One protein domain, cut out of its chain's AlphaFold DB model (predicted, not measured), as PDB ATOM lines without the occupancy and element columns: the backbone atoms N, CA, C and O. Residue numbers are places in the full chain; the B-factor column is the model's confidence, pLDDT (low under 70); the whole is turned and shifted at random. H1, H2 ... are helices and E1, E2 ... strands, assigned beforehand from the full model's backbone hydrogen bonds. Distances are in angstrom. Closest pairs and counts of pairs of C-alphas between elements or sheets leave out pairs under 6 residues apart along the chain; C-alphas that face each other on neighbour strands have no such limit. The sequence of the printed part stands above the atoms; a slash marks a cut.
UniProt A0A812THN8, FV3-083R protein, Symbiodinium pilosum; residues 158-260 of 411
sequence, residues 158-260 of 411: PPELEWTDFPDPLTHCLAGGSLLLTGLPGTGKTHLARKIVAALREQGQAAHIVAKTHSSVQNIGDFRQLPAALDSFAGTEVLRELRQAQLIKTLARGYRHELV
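AT A GLANCE: This is residues 158 to 260 of the 411 residues of the protein "FV3-083R protein" of Symbiodinium pilosum (UniProt A0A812THN8). Little regular structure is here: a small two-stranded sheet of E1 and E2 lies near the middle, H1 and H2 lie side by side toward one end, and the long stretch 203 to 245, with no named element, runs from the end of H2 back past the sheet to the other end, where residues 232 to 237 stick out. The printed part has 103 residues, 35 of them in named elements, mixed in class: H1, E1, H2, H3, E2. It is only just compact, close to loose, with a radius of gyration of the C-alphas of 14.9 A, spanning 48 by 32 by 27 A.

HOW THE PARTS SIT: Find H1, residues 169 to 174; it touches H2, residues 189 to 202, through 195 to 200 alone, the same way at a shallow tilt of 22 degrees, closest at C-alphas 170 and 196, 5.6 A. E1, residues 180 to 183, is parallel to E2, residues 255 to 259, at 21 degrees; N 180 and O 255 are 2.8 A apart, within hydrogen-bond range. H3, residues 246 to 251, is apart from H1 and H2. E1, H2 H3, E2 form a strand-helix-strand unit, parallel strands with helices between, its crossover left-handed. In each helix every O i to N i+4 pair is within hydrogen-bond range.

IN THESE COORDINATES: Find C-alpha 169 at (-45.333, -10.684, -18.381), where H1 begins. H2 runs 20.0 A, and E2 runs 13.6 A to C-alpha 259 at (-50.885, -17.495, -13.085).

THE WHOLE: The C-alphas farthest apart, of Gln 203 and Gly 235, are 48.1 A apart. The printed part has no cut; the link H2 to H3 is long, and pLDDT is under 70 at 39 residues, among them 206 to 221 and 227 to 243.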
ATOM      1  N   PRO A 158     -25.655 -25.449 -22.960       60.75
ATOM      2  CA  PRO A 158     -25.754 -24.077 -22.487       60.75
ATOM      3  C   PRO A 158     -25.683 -24.059 -20.952       60.75
ATOM      4  O   PRO A 158     -26.116 -25.032 -20.325       60.75
ATOM      5  N   PRO A 159     -25.180 -22.968 -20.346       67.69
ATOM      6  CA  PRO A 159     -25.106 -22.847 -18.895       67.69
ATOM      7  C   PRO A 159     -26.478 -23.103 -18.275       67.69
ATOM      8  O   PRO A 159     -27.506 -22.688 -18.822       67.69
ATOM      9  N   GLU A 160     -26.492 -23.813 -17.151       70.38
ATOM     10  CA  GLU A 160     -27.726 -24.093 -16.434       70.38
ATOM     11  C   GLU A 160     -28.379 -22.772 -16.020       70.38
ATOM     12  O   GLU A 160     -27.741 -21.887 -15.448       70.38
ATOM     13  N   LEU A 161     -29.645 -22.610 -16.402       77.69
ATOM     14  CA  LEU A 161     -30.403 -21.397 -16.123       77.69
ATOM     15  C   LEU A 161     -31.328 -21.660 -14.942       77.69
ATOM     16  O   LEU A 161     -32.033 -22.672 -14.906       77.69
ATOM     17  N   GLU A 162     -31.369 -20.718 -14.010       86.06
ATOM     18  CA  GLU A 162     -32.340 -20.724 -12.922       86.06
ATOM     19  C   GLU A 162     -33.613 -19.980 -13.310       86.06
ATOM     20  O   GLU A 162     -33.602 -19.043 -14.114       86.06
ATOM     21  N   TRP A 163     -34.733 -20.420 -12.739       89.31
ATOM     22  CA  TRP A 163     -36.013 -19.766 -12.963       89.31
ATOM     23  C   TRP A 163     -36.088 -18.450 -12.188       89.31
ATOM     24  O   TRP A 163     -35.988 -18.431 -10.966       89.31
ATOM     25  N   THR A 164     -36.344 -17.364 -12.907       91.44
ATOM     26  CA  THR A 164     -36.643 -16.041 -12.363       91.44
ATOM     27  C   THR A 164     -38.114 -15.728 -12.606       91.44
ATOM     28  O   THR A 164     -38.564 -15.669 -13.755       91.44
ATOM     29  N   ASP A 165     -38.872 -15.531 -11.530       91.56
ATOM     30  CA  ASP A 165     -40.272 -15.117 -11.613       91.56
ATOM     31  C   ASP A 165     -40.366 -13.644 -12.031       91.56
ATOM     32  O   ASP A 165     -39.772 -12.766 -11.405       91.56
ATOM     33  N   PHE A 166     -41.113 -13.368 -13.102       90.06
ATOM     34  CA  PHE A 166     -41.291 -12.021 -13.635       90.06
ATOM     35  C   PHE A 166     -42.741 -11.554 -13.440       90.06
ATOM     36  O   PHE A 166     -43.648 -12.187 -13.979       90.06
ATOM     37  N   PRO A 167     -43.006 -10.465 -12.694       90.25
ATOM     38  CA  PRO A 167     -44.362 -10.105 -12.273       90.25
ATOM     39  C   PRO A 167     -45.222  -9.506 -13.391       90.25
ATOM     40  O   PRO A 167     -46.434  -9.704 -13.387       90.25
ATOM     41  N   ASP A 168     -44.613  -8.802 -14.350       93.19
ATOM     42  CA  ASP A 168     -45.321  -8.168 -15.467       93.19
ATOM     43  C   ASP A 168     -44.961  -8.826 -16.812       93.19
ATOM     44  O   ASP A 168     -44.086  -8.349 -17.543       93.19
ATOM     45  N   PRO A 169     -45.623  -9.944 -17.159       91.75
ATOM     46  CA  PRO A 169     -45.333 -10.684 -18.381       91.75
ATOM     47  C   PRO A 169     -45.641  -9.881 -19.650       91.75
ATOM     48  O   PRO A 169     -45.019 -10.114 -20.684       91.75
ATOM     49  N   LEU A 170     -46.590  -8.939 -19.590       91.31
ATOM     50  CA  LEU A 170     -46.966  -8.127 -20.743       91.31
ATOM     51  C   LEU A 170     -45.848  -7.147 -21.083       91.31
ATOM     52  O   LEU A 170     -45.342  -7.175 -22.202       91.31
ATOM     53  N   THR A 171     -45.435  -6.332 -20.114       92.75
ATOM     54  CA  THR A 171     -44.365  -5.348 -20.323       92.75
ATOM     55  C   THR A 171     -43.052  -6.026 -20.708       92.75
ATOM     56  O   THR A 171     -42.374  -5.562 -21.624       92.75
ATOM     57  N   HIS A 172     -42.729  -7.173 -20.095       89.69
ATOM     58  CA  HIS A 172     -41.543  -7.960 -20.446       89.69
ATOM     59  C   HIS A 172     -41.529  -8.390 -21.912       89.69
ATOM     60  O   HIS A 172     -40.542  -8.176 -22.615       89.69
ATOM     61  N   CYS A 173     -42.631  -8.968 -22.398       87.94
ATOM     62  CA  CYS A 173     -42.725  -9.409 -23.786       87.94
ATOM     63  C   CYS A 173     -42.711  -8.239 -24.777       87.94
ATOM     64  O   CYS A 173     -42.081  -8.350 -25.825       87.94
ATOM     65  N   LEU A 174     -43.357  -7.114 -24.446       87.38
ATOM     66  CA  LEU A 174     -43.328  -5.907 -25.283       87.38
ATOM     67  C   LEU A 174     -41.925  -5.284 -25.367       87.38
ATOM     68  O   LEU A 174     -41.582  -4.691 -26.382       87.38
ATOM     69  N   ALA A 175     -41.082  -5.479 -24.349       86.75
ATOM     70  CA  ALA A 175     -39.671  -5.087 -24.371       86.75
ATOM     71  C   ALA A 175     -38.757  -6.077 -25.134       86.75
ATOM     72  O   ALA A 175     -37.534  -5.947 -25.091       86.75
ATOM     73  N   GLY A 176     -39.319  -7.086 -25.813       81.38
ATOM     74  CA  GLY A 176     -38.565  -8.128 -26.527       81.38
ATOM     75  C   GLY A 176     -38.108  -9.296 -25.642       81.38
ATOM     76  O   GLY A 176     -37.313 -10.136 -26.072       81.38
ATOM     77  N   GLY A 177     -38.599  -9.365 -24.401       80.06
ATOM     78  CA  GLY A 177     -38.320 -10.443 -23.463       80.06
ATOM     79  C   GLY A 177     -38.986 -11.767 -23.846       80.06
ATOM     80  O   GLY A 177     -40.085 -11.815 -24.400       80.06
ATOM     81  N   SER A 178     -38.316 -12.872 -23.521       83.12
ATOM     82  CA  SER A 178     -38.875 -14.230 -23.595       83.12
ATOM     83  C   SER A 178     -39.265 -14.703 -22.198       83.12
ATOM     84  O   SER A 178     -38.643 -14.292 -21.222       83.12
ATOM     85  N   LEU A 179     -40.313 -15.520 -22.102       87.06
ATOM     86  CA  LEU A 179     -40.953 -15.880 -20.838       87.06
ATOM     87  C   LEU A 179     -41.686 -17.222 -20.984       87.06
ATOM     88  O   LEU A 179     -42.347 -17.469 -21.995       87.06
ATOM     89  N   LEU A 180     -41.633 -18.054 -19.946       86.44
ATOM     90  CA  LEU A 180     -42.492 -19.221 -19.776       86.44
ATOM     91  C   LEU A 180     -43.756 -18.850 -18.983       86.44
ATOM     92  O   LEU A 180     -43.676 -18.531 -17.801       86.44
ATOM     93  N   LEU A 181     -44.932 -18.963 -19.600       85.06
ATOM     94  CA  LEU A 181     -46.215 -18.766 -18.919       85.06
ATOM     95  C   LEU A 181     -46.781 -20.103 -18.407       85.06
ATOM     96  O   LEU A 181     -47.046 -21.006 -19.205       85.06
ATOM     97  N   THR A 182     -47.023 -20.214 -17.101       87.19
ATOM     98  CA  THR A 182     -47.604 -21.404 -16.448       87.19
ATOM     99  C   THR A 182     -48.841 -21.054 -15.615       87.19
ATOM    100  O   THR A 182     -49.195 -19.888 -15.454       87.19
ATOM    101  N   GLY A 183     -49.561 -22.064 -15.123       87.25
ATOM    102  CA  GLY A 183     -50.668 -21.894 -14.177       87.25
ATOM    103  C   GLY A 183     -51.687 -23.030 -14.230       87.25
ATOM    104  O   GLY A 183     -51.704 -23.828 -15.170       87.25
ATOM    105  N   LEU A 184     -52.575 -23.094 -13.238       87.25
ATOM    106  CA  LEU A 184     -53.648 -24.098 -13.175       87.25
ATOM    107  C   LEU A 184     -54.648 -23.955 -14.350       87.25
ATOM    108  O   LEU A 184     -54.746 -22.904 -15.000       87.25
ATOM    109  N   PRO A 185     -55.409 -25.005 -14.696       84.12
ATOM    110  CA  PRO A 185     -56.571 -24.898 -15.566       84.12
ATOM    111  C   PRO A 185     -57.528 -23.818 -15.052       84.12
ATOM    112  O   PRO A 185     -57.868 -23.782 -13.876       84.12
ATOM    113  N   GLY A 186     -57.960 -22.919 -15.939       82.75
ATOM    114  CA  GLY A 186     -58.859 -21.825 -15.567       82.75
ATOM    115  C   GLY A 186     -58.185 -20.550 -15.052       82.75
ATOM    116  O   GLY A 186     -58.903 -19.597 -14.793       82.75
ATOM    117  N   THR A 187     -56.850 -20.454 -14.983       88.69
ATOM    118  CA  THR A 187     -56.167 -19.216 -14.534       88.69
ATOM    119  C   THR A 187     -56.033 -18.122 -15.597       88.69
ATOM    120  O   THR A 187     -55.464 -17.063 -15.358       88.69
ATOM    121  N   GLY A 188     -56.548 -18.357 -16.807       85.00
ATOM    122  CA  GLY A 188     -56.542 -17.354 -17.875       85.00
ATOM    123  C   GLY A 188     -55.267 -17.305 -18.723       85.00
ATOM    124  O   GLY A 188     -55.079 -16.330 -19.447       85.00
ATOM    125  N   LYS A 189     -54.429 -18.355 -18.726       85.19
ATOM    126  CA  LYS A 189     -53.222 -18.454 -19.582       85.19
ATOM    127  C   LYS A 189     -53.469 -18.035 -21.033       85.19
ATOM    128  O   LYS A 189     -52.791 -17.158 -21.557       85.19
ATOM    129  N   THR A 190     -54.488 -18.611 -21.673       77.75
ATOM    130  CA  THR A 190     -54.856 -18.292 -23.062       77.75
ATOM    131  C   THR A 190     -55.321 -16.845 -23.222       77.75
ATOM    132  O   THR A 190     -55.052 -16.228 -24.249       77.75
ATOM    133  N   HIS A 191     -56.010 -16.292 -22.222       83.12
ATOM    134  CA  HIS A 191     -56.463 -14.904 -22.242       83.12
ATOM    135  C   HIS A 191     -55.275 -13.936 -22.173       83.12
ATOM    136  O   HIS A 191     -55.173 -13.038 -23.006       83.12
ATOM    137  N   LEU A 192     -54.330 -14.166 -21.256       86.75
ATOM    138  CA  LEU A 192     -53.114 -13.360 -21.160       86.75
ATOM    139  C   LEU A 192     -52.234 -13.499 -22.410       86.75
ATOM    140  O   LEU A 192     -51.800 -12.490 -22.955       86.75
ATOM    141  N   ALA A 193     -52.033 -14.719 -22.919       84.12
ATOM    142  CA  ALA A 193     -51.277 -14.938 -24.153       84.12
ATOM    143  C   ALA A 193     -51.889 -14.175 -25.343       84.12
ATOM    144  O   ALA A 193     -51.169 -13.532 -26.103       84.12
ATOM    145  N   ARG A 194     -53.225 -14.177 -25.478       81.12
ATOM    146  CA  ARG A 194     -53.929 -13.374 -26.494       81.12
ATOM    147  C   ARG A 194     -53.735 -11.873 -26.282       81.12
ATOM    148  O   ARG A 194     -53.524 -11.174 -27.267       81.12
ATOM    149  N   LYS A 195     -53.767 -11.391 -25.034       87.25
ATOM    150  CA  LYS A 195     -53.510  -9.980 -24.699       87.25
ATOM    151  C   LYS A 195     -52.096  -9.552 -25.110       87.25
ATOM    152  O   LYS A 195     -51.947  -8.505 -25.728       87.25
ATOM    153  N   ILE A 196     -51.084 -10.378 -24.834       86.25
ATOM    154  CA  ILE A 196     -49.692 -10.130 -25.248       86.25
ATOM    155  C   ILE A 196     -49.583 -10.086 -26.777       86.25
ATOM    156  O   ILE A 196     -49.016  -9.150 -27.329       86.25
ATOM    157  N   VAL A 197     -50.175 -11.062 -27.475       81.25
ATOM    158  CA  VAL A 197     -50.184 -11.103 -28.947       81.25
ATOM    159  C   VAL A 197     -50.880  -9.878 -29.547       81.25
ATOM    160  O   VAL A 197     -50.396  -9.342 -30.542       81.25
ATOM    161  N   ALA A 198     -52.003  -9.439 -28.971       81.75
ATOM    162  CA  ALA A 198     -52.716  -8.248 -29.424       81.75
ATOM    163  C   ALA A 198     -51.854  -6.989 -29.257       81.75
ATOM    164  O   ALA A 198     -51.647  -6.272 -30.231       81.75
ATOM    165  N   ALA A 199     -51.259  -6.794 -28.078       88.44
ATOM    166  CA  ALA A 199     -50.405  -5.643 -27.793       88.44
ATOM    167  C   ALA A 199     -49.135  -5.605 -28.669       88.44
ATOM    168  O   ALA A 199     -48.752  -4.545 -29.153       88.44
ATOM    169  N   LEU A 200     -48.512  -6.760 -28.945       81.31
ATOM    170  CA  LEU A 200     -47.385  -6.846 -29.885       81.31
ATOM    171  C   LEU A 200     -47.799  -6.404 -31.298       81.31
ATOM    172  O   LEU A 200     -47.091  -5.633 -31.944       81.31
ATOM    173  N   ARG A 201     -48.970  -6.848 -31.769       82.38
ATOM    174  CA  ARG A 201     -49.499  -6.458 -33.087       82.38
ATOM    175  C   ARG A 201     -49.860  -4.977 -33.158       82.38
ATOM    176  O   ARG A 201     -49.620  -4.362 -34.190       82.38
ATOM    177  N   GLU A 202     -50.390  -4.402 -32.080       92.12
ATOM    178  CA  GLU A 202     -50.664  -2.961 -31.972       92.12
ATOM    179  C   GLU A 202     -49.384  -2.114 -32.080       92.12
ATOM    180  O   GLU A 202     -49.419  -1.026 -32.646       92.12
ATOM    181  N   GLN A 203     -48.233  -2.636 -31.637       90.31
ATOM    182  CA  GLN A 203     -46.912  -2.015 -31.830       90.31
ATOM    183  C   GLN A 203     -46.302  -2.263 -33.224       90.31
ATOM    184  O   GLN A 203     -45.128  -1.969 -33.454       90.31
ATOM    185  N   GLY A 204     -47.062  -2.844 -34.157       81.50
ATOM    186  CA  GLY A 204     -46.589  -3.179 -35.500       81.50
ATOM    187  C   GLY A 204     -45.685  -4.416 -35.564       81.50
ATOM    188  O   GLY A 204     -45.107  -4.686 -36.614       81.50
ATOM    189  N   GLN A 205     -45.558  -5.186 -34.476       70.50
ATOM    190  CA  GLN A 205     -44.758  -6.410 -34.466       70.50
ATOM    191  C   GLN A 205     -45.532  -7.582 -35.081       70.50
ATOM    192  O   GLN A 205     -46.711  -7.820 -34.790       70.50
ATOM    193  N   ALA A 206     -44.845  -8.387 -35.889       61.72
ATOM    194  CA  ALA A 206     -45.384  -9.650 -36.373       61.72
ATOM    195  C   ALA A 206     -45.396 -10.693 -35.240       61.72
ATOM    196  O   ALA A 206     -44.355 -11.176 -34.802       61.72
ATOM    197  N   ALA A 207     -46.589 -11.066 -34.765       57.25
ATOM    198  CA  ALA A 207     -46.758 -12.088 -33.730       57.25
ATOM    199  C   ALA A 207     -47.280 -13.416 -34.312       57.25
ATOM    200  O   ALA A 207     -48.428 -13.501 -34.778       57.25
ATOM    201  N   HIS A 208     -46.452 -14.463 -34.220       56.69
ATOM    202  CA  HIS A 208     -46.743 -15.829 -34.676       56.69
ATOM    203  C   HIS A 208     -46.978 -16.777 -33.492       56.69
ATOM    204  O   HIS A 208     -46.246 -16.744 -32.507       56.69
ATOM    205  N   ILE A 209     -47.988 -17.653 -33.585       57.03
ATOM    206  CA  ILE A 209     -48.366 -18.551 -32.480       57.03
ATOM    207  C   ILE A 209     -47.820 -19.973 -32.692       57.03
ATOM    208  O   ILE A 209     -48.175 -20.654 -33.656       57.03
ATOM    209  N   VAL A 210     -46.949 -20.346 -31.740       50.50
ATOM    210  CA  VAL A 210     -46.144 -21.566 -31.499       50.50
ATOM    211  C   VAL A 210     -46.909 -22.812 -30.998       50.50
ATOM    212  O   VAL A 210     -47.315 -22.761 -29.848       50.50
ATOM    213  N   ALA A 211     -47.083 -23.937 -31.706       49.72
ATOM    214  CA  ALA A 211     -47.596 -25.202 -31.134       49.72
ATOM    215  C   ALA A 211     -47.172 -26.479 -31.894       49.72
ATOM    216  O   ALA A 211     -47.135 -26.463 -33.124       49.72
ATOM    217  N   LYS A 212     -46.886 -27.565 -31.146       41.31
ATOM    218  CA  LYS A 212     -46.301 -28.850 -31.615       41.31
ATOM    219  C   LYS A 212     -47.324 -29.855 -32.197       41.31
ATOM    220  O   LYS A 212     -46.955 -30.638 -33.056       41.31
ATOM    221  N   THR A 213     -48.596 -29.816 -31.775       42.25
ATOM    222  CA  THR A 213     -49.773 -30.530 -32.336       42.25
ATOM    223  C   THR A 213     -51.060 -29.793 -31.900       42.25
ATOM    224  O   THR A 213     -50.986 -28.988 -30.967       42.25
ATOM    225  N   HIS A 214     -52.239 -30.066 -32.493       38.44
ATOM    226  CA  HIS A 214     -53.537 -29.533 -32.005       38.44
ATOM    227  C   HIS A 214     -53.760 -29.844 -30.507       38.44
ATOM    228  O   HIS A 214     -54.327 -29.029 -29.784       38.44
ATOM    229  N   SER A 215     -53.245 -30.982 -30.025       37.22
ATOM    230  CA  SER A 215     -53.261 -31.374 -28.610       37.22
ATOM    231  C   SER A 215     -52.089 -30.800 -27.801       37.22
ATOM    232  O   SER A 215     -52.223 -30.507 -26.622       37.22
ATOM    233  N   SER A 216     -50.932 -30.539 -28.415       39.66
ATOM    234  CA  SER A 216     -49.760 -29.977 -27.726       39.66
ATOM    235  C   SER A 216     -49.881 -28.476 -27.458       39.66
ATOM    236  O   SER A 216     -49.166 -27.985 -26.593       39.66
ATOM    237  N   VAL A 217     -50.799 -27.752 -28.122       45.25
ATOM    238  CA  VAL A 217     -51.256 -26.417 -27.664       45.25
ATOM    239  C   VAL A 217     -51.753 -26.495 -26.214       45.25
ATOM    240  O   VAL A 217     -51.672 -25.527 -25.466       45.25
ATOM    241  N   GLN A 218     -52.281 -27.654 -25.819       44.78
ATOM    242  CA  GLN A 218     -53.070 -27.819 -24.609       44.78
ATOM    243  C   GLN A 218     -52.244 -28.278 -23.393       44.78
ATOM    244  O   GLN A 218     -52.719 -28.152 -22.266       44.78
ATOM    245  N   ASN A 219     -51.000 -28.719 -23.622       43.62
ATOM    246  CA  ASN A 219     -50.043 -29.143 -22.587       43.62
ATOM    247  C   ASN A 219     -48.985 -28.073 -22.274       43.62
ATOM    248  O   ASN A 219     -48.182 -28.237 -21.359       43.62
ATOM    249  N   ILE A 220     -48.968 -26.963 -23.018       48.75
ATOM    250  CA  ILE A 220     -48.067 -25.847 -22.736       48.75
ATOM    251  C   ILE A 220     -48.734 -24.949 -21.694       48.75
ATOM    252  O   ILE A 220     -49.761 -24.316 -21.945       48.75
ATOM    253  N   GLY A 221     -48.136 -24.916 -20.505       58.69
ATOM    254  CA  GLY A 221     -48.523 -24.018 -19.420       58.69
ATOM    255  C   GLY A 221     -49.126 -24.702 -18.194       58.69
ATOM    256  O   GLY A 221     -49.525 -24.002 -17.270       58.69
ATOM    257  N   ASP A 222     -49.187 -26.035 -18.151       73.12
ATOM    258  CA  ASP A 222     -49.511 -26.783 -16.933       73.12
ATOM    259  C   ASP A 222     -48.724 -28.103 -16.868       73.12
ATOM    260  O   ASP A 222     -49.048 -29.058 -17.566       73.12
ATOM    261  N   PHE A 223     -47.682 -28.167 -16.034       75.12
ATOM    262  CA  PHE A 223     -46.824 -29.358 -15.909       75.12
ATOM    263  C   PHE A 223     -47.492 -30.532 -15.167       75.12
ATOM    264  O   PHE A 223     -46.986 -31.651 -15.194       75.12
ATOM    265  N   ARG A 224     -48.669 -30.301 -14.571       82.38
ATOM    266  CA  ARG A 224     -49.447 -31.302 -13.820       82.38
ATOM    267  C   ARG A 224     -50.283 -32.230 -14.721       82.38
ATOM    268  O   ARG A 224     -51.023 -33.079 -14.231       82.38
ATOM    269  N   GLN A 225     -50.192 -32.073 -16.044       76.56
ATOM    270  CA  GLN A 225     -50.876 -32.938 -17.016       76.56
ATOM    271  C   GLN A 225     -50.283 -34.361 -17.028       76.56
ATOM    272  O   GLN A 225     -49.246 -34.631 -16.423       76.56
ATOM    273  N   LEU A 226     -50.962 -35.297 -17.694       75.38
ATOM    274  CA  LEU A 226     -50.427 -36.646 -17.908       75.38
ATOM    275  C   LEU A 226     -49.323 -36.615 -18.986       75.38
ATOM    276  O   LEU A 226     -49.393 -35.780 -19.896       75.38
ATOM    277  N   PRO A 227     -48.333 -37.525 -18.921       67.38
ATOM    278  CA  PRO A 227     -47.270 -37.606 -19.920       67.38
ATOM    279  C   PRO A 227     -47.824 -37.896 -21.320       67.38
ATOM    280  O   PRO A 227     -48.984 -38.292 -21.499       67.38
ATOM    281  N   ALA A 228     -46.982 -37.688 -22.334       60.78
ATOM    282  CA  ALA A 228     -47.349 -38.023 -23.701       60.78
ATOM    283  C   ALA A 228     -47.624 -39.532 -23.835       60.78
ATOM    284  O   ALA A 228     -47.028 -40.366 -23.154       60.78
ATOM    285  N   ALA A 229     -48.535 -39.906 -24.734       54.28
ATOM    286  CA  ALA A 229     -48.725 -41.316 -25.051       54.28
ATOM    287  C   ALA A 229     -47.423 -41.882 -25.642       54.28
ATOM    288  O   ALA A 229     -46.887 -41.306 -26.587       54.28
ATOM    289  N   LEU A 230     -46.961 -43.021 -25.109       51.66
ATOM    290  CA  LEU A 230     -45.706 -43.675 -25.502       51.66
ATOM    291  C   LEU A 230     -44.458 -42.808 -25.256       51.66
ATOM    292  O   LEU A 230     -43.562 -42.788 -26.097       51.66
ATOM    293  N   ASP A 231     -44.385 -42.126 -24.108       54.84
ATOM    294  CA  ASP A 231     -43.210 -41.348 -23.678       54.84
ATOM    295  C   ASP A 231     -42.024 -42.255 -23.285       54.84
ATOM    296  O   ASP A 231     -41.599 -42.352 -22.134       54.84
ATOM    297  N   SER A 232     -41.529 -43.010 -24.264       49.62
ATOM    298  CA  SER A 232     -40.366 -43.876 -24.141       49.62
ATOM    299  C   SER A 232     -39.404 -43.650 -25.301       49.62
ATOM    300  O   SER A 232     -39.800 -43.474 -26.455       49.62
ATOM    301  N   PHE A 233     -38.114 -43.692 -24.994       46.69
ATOM    302  CA  PHE A 233     -37.044 -43.700 -25.975       46.69
ATOM    303  C   PHE A 233     -36.421 -45.095 -26.013       46.69
ATOM    304  O   PHE A 233     -35.908 -45.585 -25.012       46.69
ATOM    305  N   ALA A 234     -36.489 -45.755 -27.173       48.62
ATOM    306  CA  ALA A 234     -35.989 -47.122 -27.367       48.62
ATOM    307  C   ALA A 234     -36.546 -48.157 -26.359       48.62
ATOM    308  O   ALA A 234     -35.871 -49.127 -26.026       48.62
ATOM    309  N   GLY A 235     -37.786 -47.967 -25.895       49.00
ATOM    310  CA  GLY A 235     -38.430 -48.834 -24.903       49.00
ATOM    311  C   GLY A 235     -38.091 -48.499 -23.447       49.00
ATOM    312  O   GLY A 235     -38.664 -49.108 -22.549       49.00
ATOM    313  N   THR A 236     -37.219 -47.517 -23.210       46.72
ATOM    314  CA  THR A 236     -36.930 -46.973 -21.881       46.72
ATOM    315  C   THR A 236     -37.817 -45.765 -21.622       46.72
ATOM    316  O   THR A 236     -37.920 -44.879 -22.469       46.72
ATOM    317  N   GLU A 237     -38.462 -45.724 -20.464       54.91
ATOM    318  CA  GLU A 237     -39.265 -44.581 -20.031       54.91
ATOM    319  C   GLU A 237     -38.417 -43.303 -19.957       54.91
ATOM    320  O   GLU A 237     -37.280 -43.317 -19.475       54.91
ATOM    321  N   VAL A 238     -38.960 -42.190 -20.455       58.69
ATOM    322  CA  VAL A 238     -38.297 -40.888 -20.344       58.69
ATOM    323  C   VAL A 238     -38.503 -40.361 -18.924       58.69
ATOM    324  O   VAL A 238     -39.569 -39.872 -18.576       58.69
ATOM    325  N   LEU A 239     -37.460 -40.450 -18.095       56.38
ATOM    326  CA  LEU A 239     -37.511 -40.067 -16.675       56.38
ATOM    327  C   LEU A 239     -37.429 -38.548 -16.426       56.38
ATOM    328  O   LEU A 239     -37.606 -38.099 -15.296       56.38
ATOM    329  N   ARG A 240     -37.097 -37.741 -17.445       55.91
ATOM    330  CA  ARG A 240     -36.906 -36.291 -17.283       55.91
ATOM    331  C   ARG A 240     -38.208 -35.535 -17.494       55.91
ATOM    332  O   ARG A 240     -38.744 -35.495 -18.598       55.91
ATOM    333  N   GLU A 241     -38.652 -34.842 -16.452       61.94
ATOM    334  CA  GLU A 241     -39.816 -33.971 -16.531       61.94
ATOM    335  C   GLU A 241     -39.562 -32.753 -17.421       61.94
ATOM    336  O   GLU A 241     -38.531 -32.078 -17.338       61.94
ATOM    337  N   LEU A 242     -40.573 -32.393 -18.212       64.62
ATOM    338  CA  LEU A 242     -40.555 -31.206 -19.064       64.62
ATOM    339  C   LEU A 242     -40.239 -29.920 -18.272       64.62
ATOM    340  O   LEU A 242     -39.571 -29.027 -18.787       64.62
ATOM    341  N   ARG A 243     -40.661 -29.841 -17.002       67.06
ATOM    342  CA  ARG A 243     -40.390 -28.713 -16.090       67.06
ATOM    343  C   ARG A 243     -38.892 -28.454 -15.880       67.06
ATOM    344  O   ARG A 243     -38.488 -27.309 -15.678       67.06
ATOM    345  N   GLN A 244     -38.085 -29.511 -15.928       71.00
ATOM    346  CA  GLN A 244     -36.639 -29.475 -15.706       71.00
ATOM    347  C   GLN A 244     -35.853 -29.391 -17.025       71.00
ATOM    348  O   GLN A 244     -34.626 -29.328 -17.019       71.00
ATOM    349  N   ALA A 245     -36.538 -29.375 -18.174       70.25
ATOM    350  CA  ALA A 245     -35.882 -29.369 -19.470       70.25
ATOM    351  C   ALA A 245     -35.111 -28.060 -19.704       70.25
ATOM    352  O   ALA A 245     -35.701 -26.983 -19.844       70.25
ATOM    353  N   GLN A 246     -33.788 -28.172 -19.857       68.56
ATOM    354  CA  GLN A 246     -32.907 -27.039 -20.158       68.56
ATOM    355  C   GLN A 246     -33.335 -26.289 -21.425       68.56
ATOM    356  O   GLN A 246     -33.242 -25.069 -21.481       68.56
ATOM    357  N   LEU A 247     -33.886 -26.987 -22.426       68.38
ATOM    358  CA  LEU A 247     -34.427 -26.354 -23.631       68.38
ATOM    359  C   LEU A 247     -35.491 -25.294 -23.305       68.38
ATOM    360  O   LEU A 247     -35.472 -24.213 -23.887       68.38
ATOM    361  N   ILE A 248     -36.405 -25.579 -22.372       69.56
ATOM    362  CA  ILE A 248     -37.479 -24.645 -22.010       69.56
ATOM    363  C   ILE A 248     -36.915 -23.453 -21.244       69.56
ATOM    364  O   ILE A 248     -37.293 -22.318 -21.534       69.56
ATOM    365  N   LYS A 249     -35.969 -23.695 -20.332       73.44
ATOM    366  CA  LYS A 249     -35.241 -22.631 -19.635       73.44
ATOM    367  C   LYS A 249     -34.522 -21.712 -20.631       73.44
ATOM    368  O   LYS A 249     -34.673 -20.498 -20.551       73.44
ATOM    369  N   THR A 250     -33.834 -22.272 -21.625       67.19
ATOM    370  CA  THR A 250     -33.139 -21.506 -22.674       67.19
ATOM    371  C   THR A 250     -34.105 -20.706 -23.548       67.19
ATOM    372  O   THR A 250     -33.875 -19.521 -23.780       67.19
ATOM    373  N   LEU A 251     -35.209 -21.312 -24.002       70.38
ATOM    374  CA  LEU A 251     -36.223 -20.621 -24.813       70.38
ATOM    375  C   LEU A 251     -36.881 -19.465 -24.054       70.38
ATOM    376  O   LEU A 251     -37.170 -18.427 -24.640       70.38
ATOM    377  N   ALA A 252     -37.087 -19.634 -22.751       77.44
ATOM    378  CA  ALA A 252     -37.649 -18.614 -21.879       77.44
ATOM    379  C   ALA A 252     -36.595 -17.654 -21.298       77.44
ATOM    380  O   ALA A 252     -36.947 -16.760 -20.534       77.44
ATOM    381  N   ARG A 253     -35.307 -17.836 -21.628       79.31
ATOM    382  CA  ARG A 253     -34.169 -17.112 -21.030       79.31
ATOM    383  C   ARG A 253     -34.179 -17.114 -19.494       79.31
ATOM    384  O   ARG A 253     -33.804 -16.133 -18.868       79.31
ATOM    385  N   GLY A 254     -34.647 -18.207 -18.895       83.62
ATOM    386  CA  GLY A 254     -34.787 -18.349 -17.448       83.62
ATOM    387  C   GLY A 254     -35.954 -17.572 -16.836       83.62
ATOM    388  O   GLY A 254     -36.151 -17.665 -15.633       83.62
ATOM    389  N   TYR A 255     -36.774 -16.848 -17.603       89.56
ATOM    390  CA  TYR A 255     -37.918 -16.118 -17.050       89.56
ATOM    391  C   TYR A 255     -39.194 -16.949 -17.070       89.56
ATOM    392  O   TYR A 255     -39.537 -17.564 -18.081       89.56
ATOM    393  N   ARG A 256     -39.959 -16.915 -15.980       91.06
ATOM    394  CA  ARG A 256     -41.292 -17.520 -15.918       91.06
ATOM    395  C   ARG A 256     -42.309 -16.589 -15.260       91.06
ATOM    396  O   ARG A 256     -41.946 -15.662 -14.545       91.06
ATOM    397  N   HIS A 257     -43.584 -16.854 -15.497       92.31
ATOM    398  CA  HIS A 257     -44.699 -16.229 -14.798       92.31
ATOM    399  C   HIS A 257     -45.778 -17.280 -14.558       92.31
ATOM    400  O   HIS A 257     -46.285 -17.876 -15.514       92.31
ATOM    401  N   GLU A 258     -46.135 -17.501 -13.296       90.69
ATOM    402  CA  GLU A 258     -47.196 -18.428 -12.916       90.69
ATOM    403  C   GLU A 258     -48.493 -17.681 -12.599       90.69
ATOM    404  O   GLU A 258     -48.570 -16.866 -11.681       90.69
ATOM    405  N   LEU A 259     -49.545 -17.992 -13.355       90.56
ATOM    406  CA  LEU A 259     -50.885 -17.495 -13.085       90.56
ATOM    407  C   LEU A 259     -51.549 -18.339 -12.001       90.56
ATOM    408  O   LEU A 259     -51.778 -19.534 -12.198       90.56
ATOM    409  N   VAL A 260     -51.921 -17.682 -10.905       89.62
ATOM    410  CA  VAL A 260     -52.547 -18.300  -9.723       89.62
ATOM    411  C   VAL A 260     -53.997 -17.866  -9.499       89.62
ATOM    412  O   VAL A 260     -54.718 -18.492  -8.728       89.62
TER     413      VAL A 260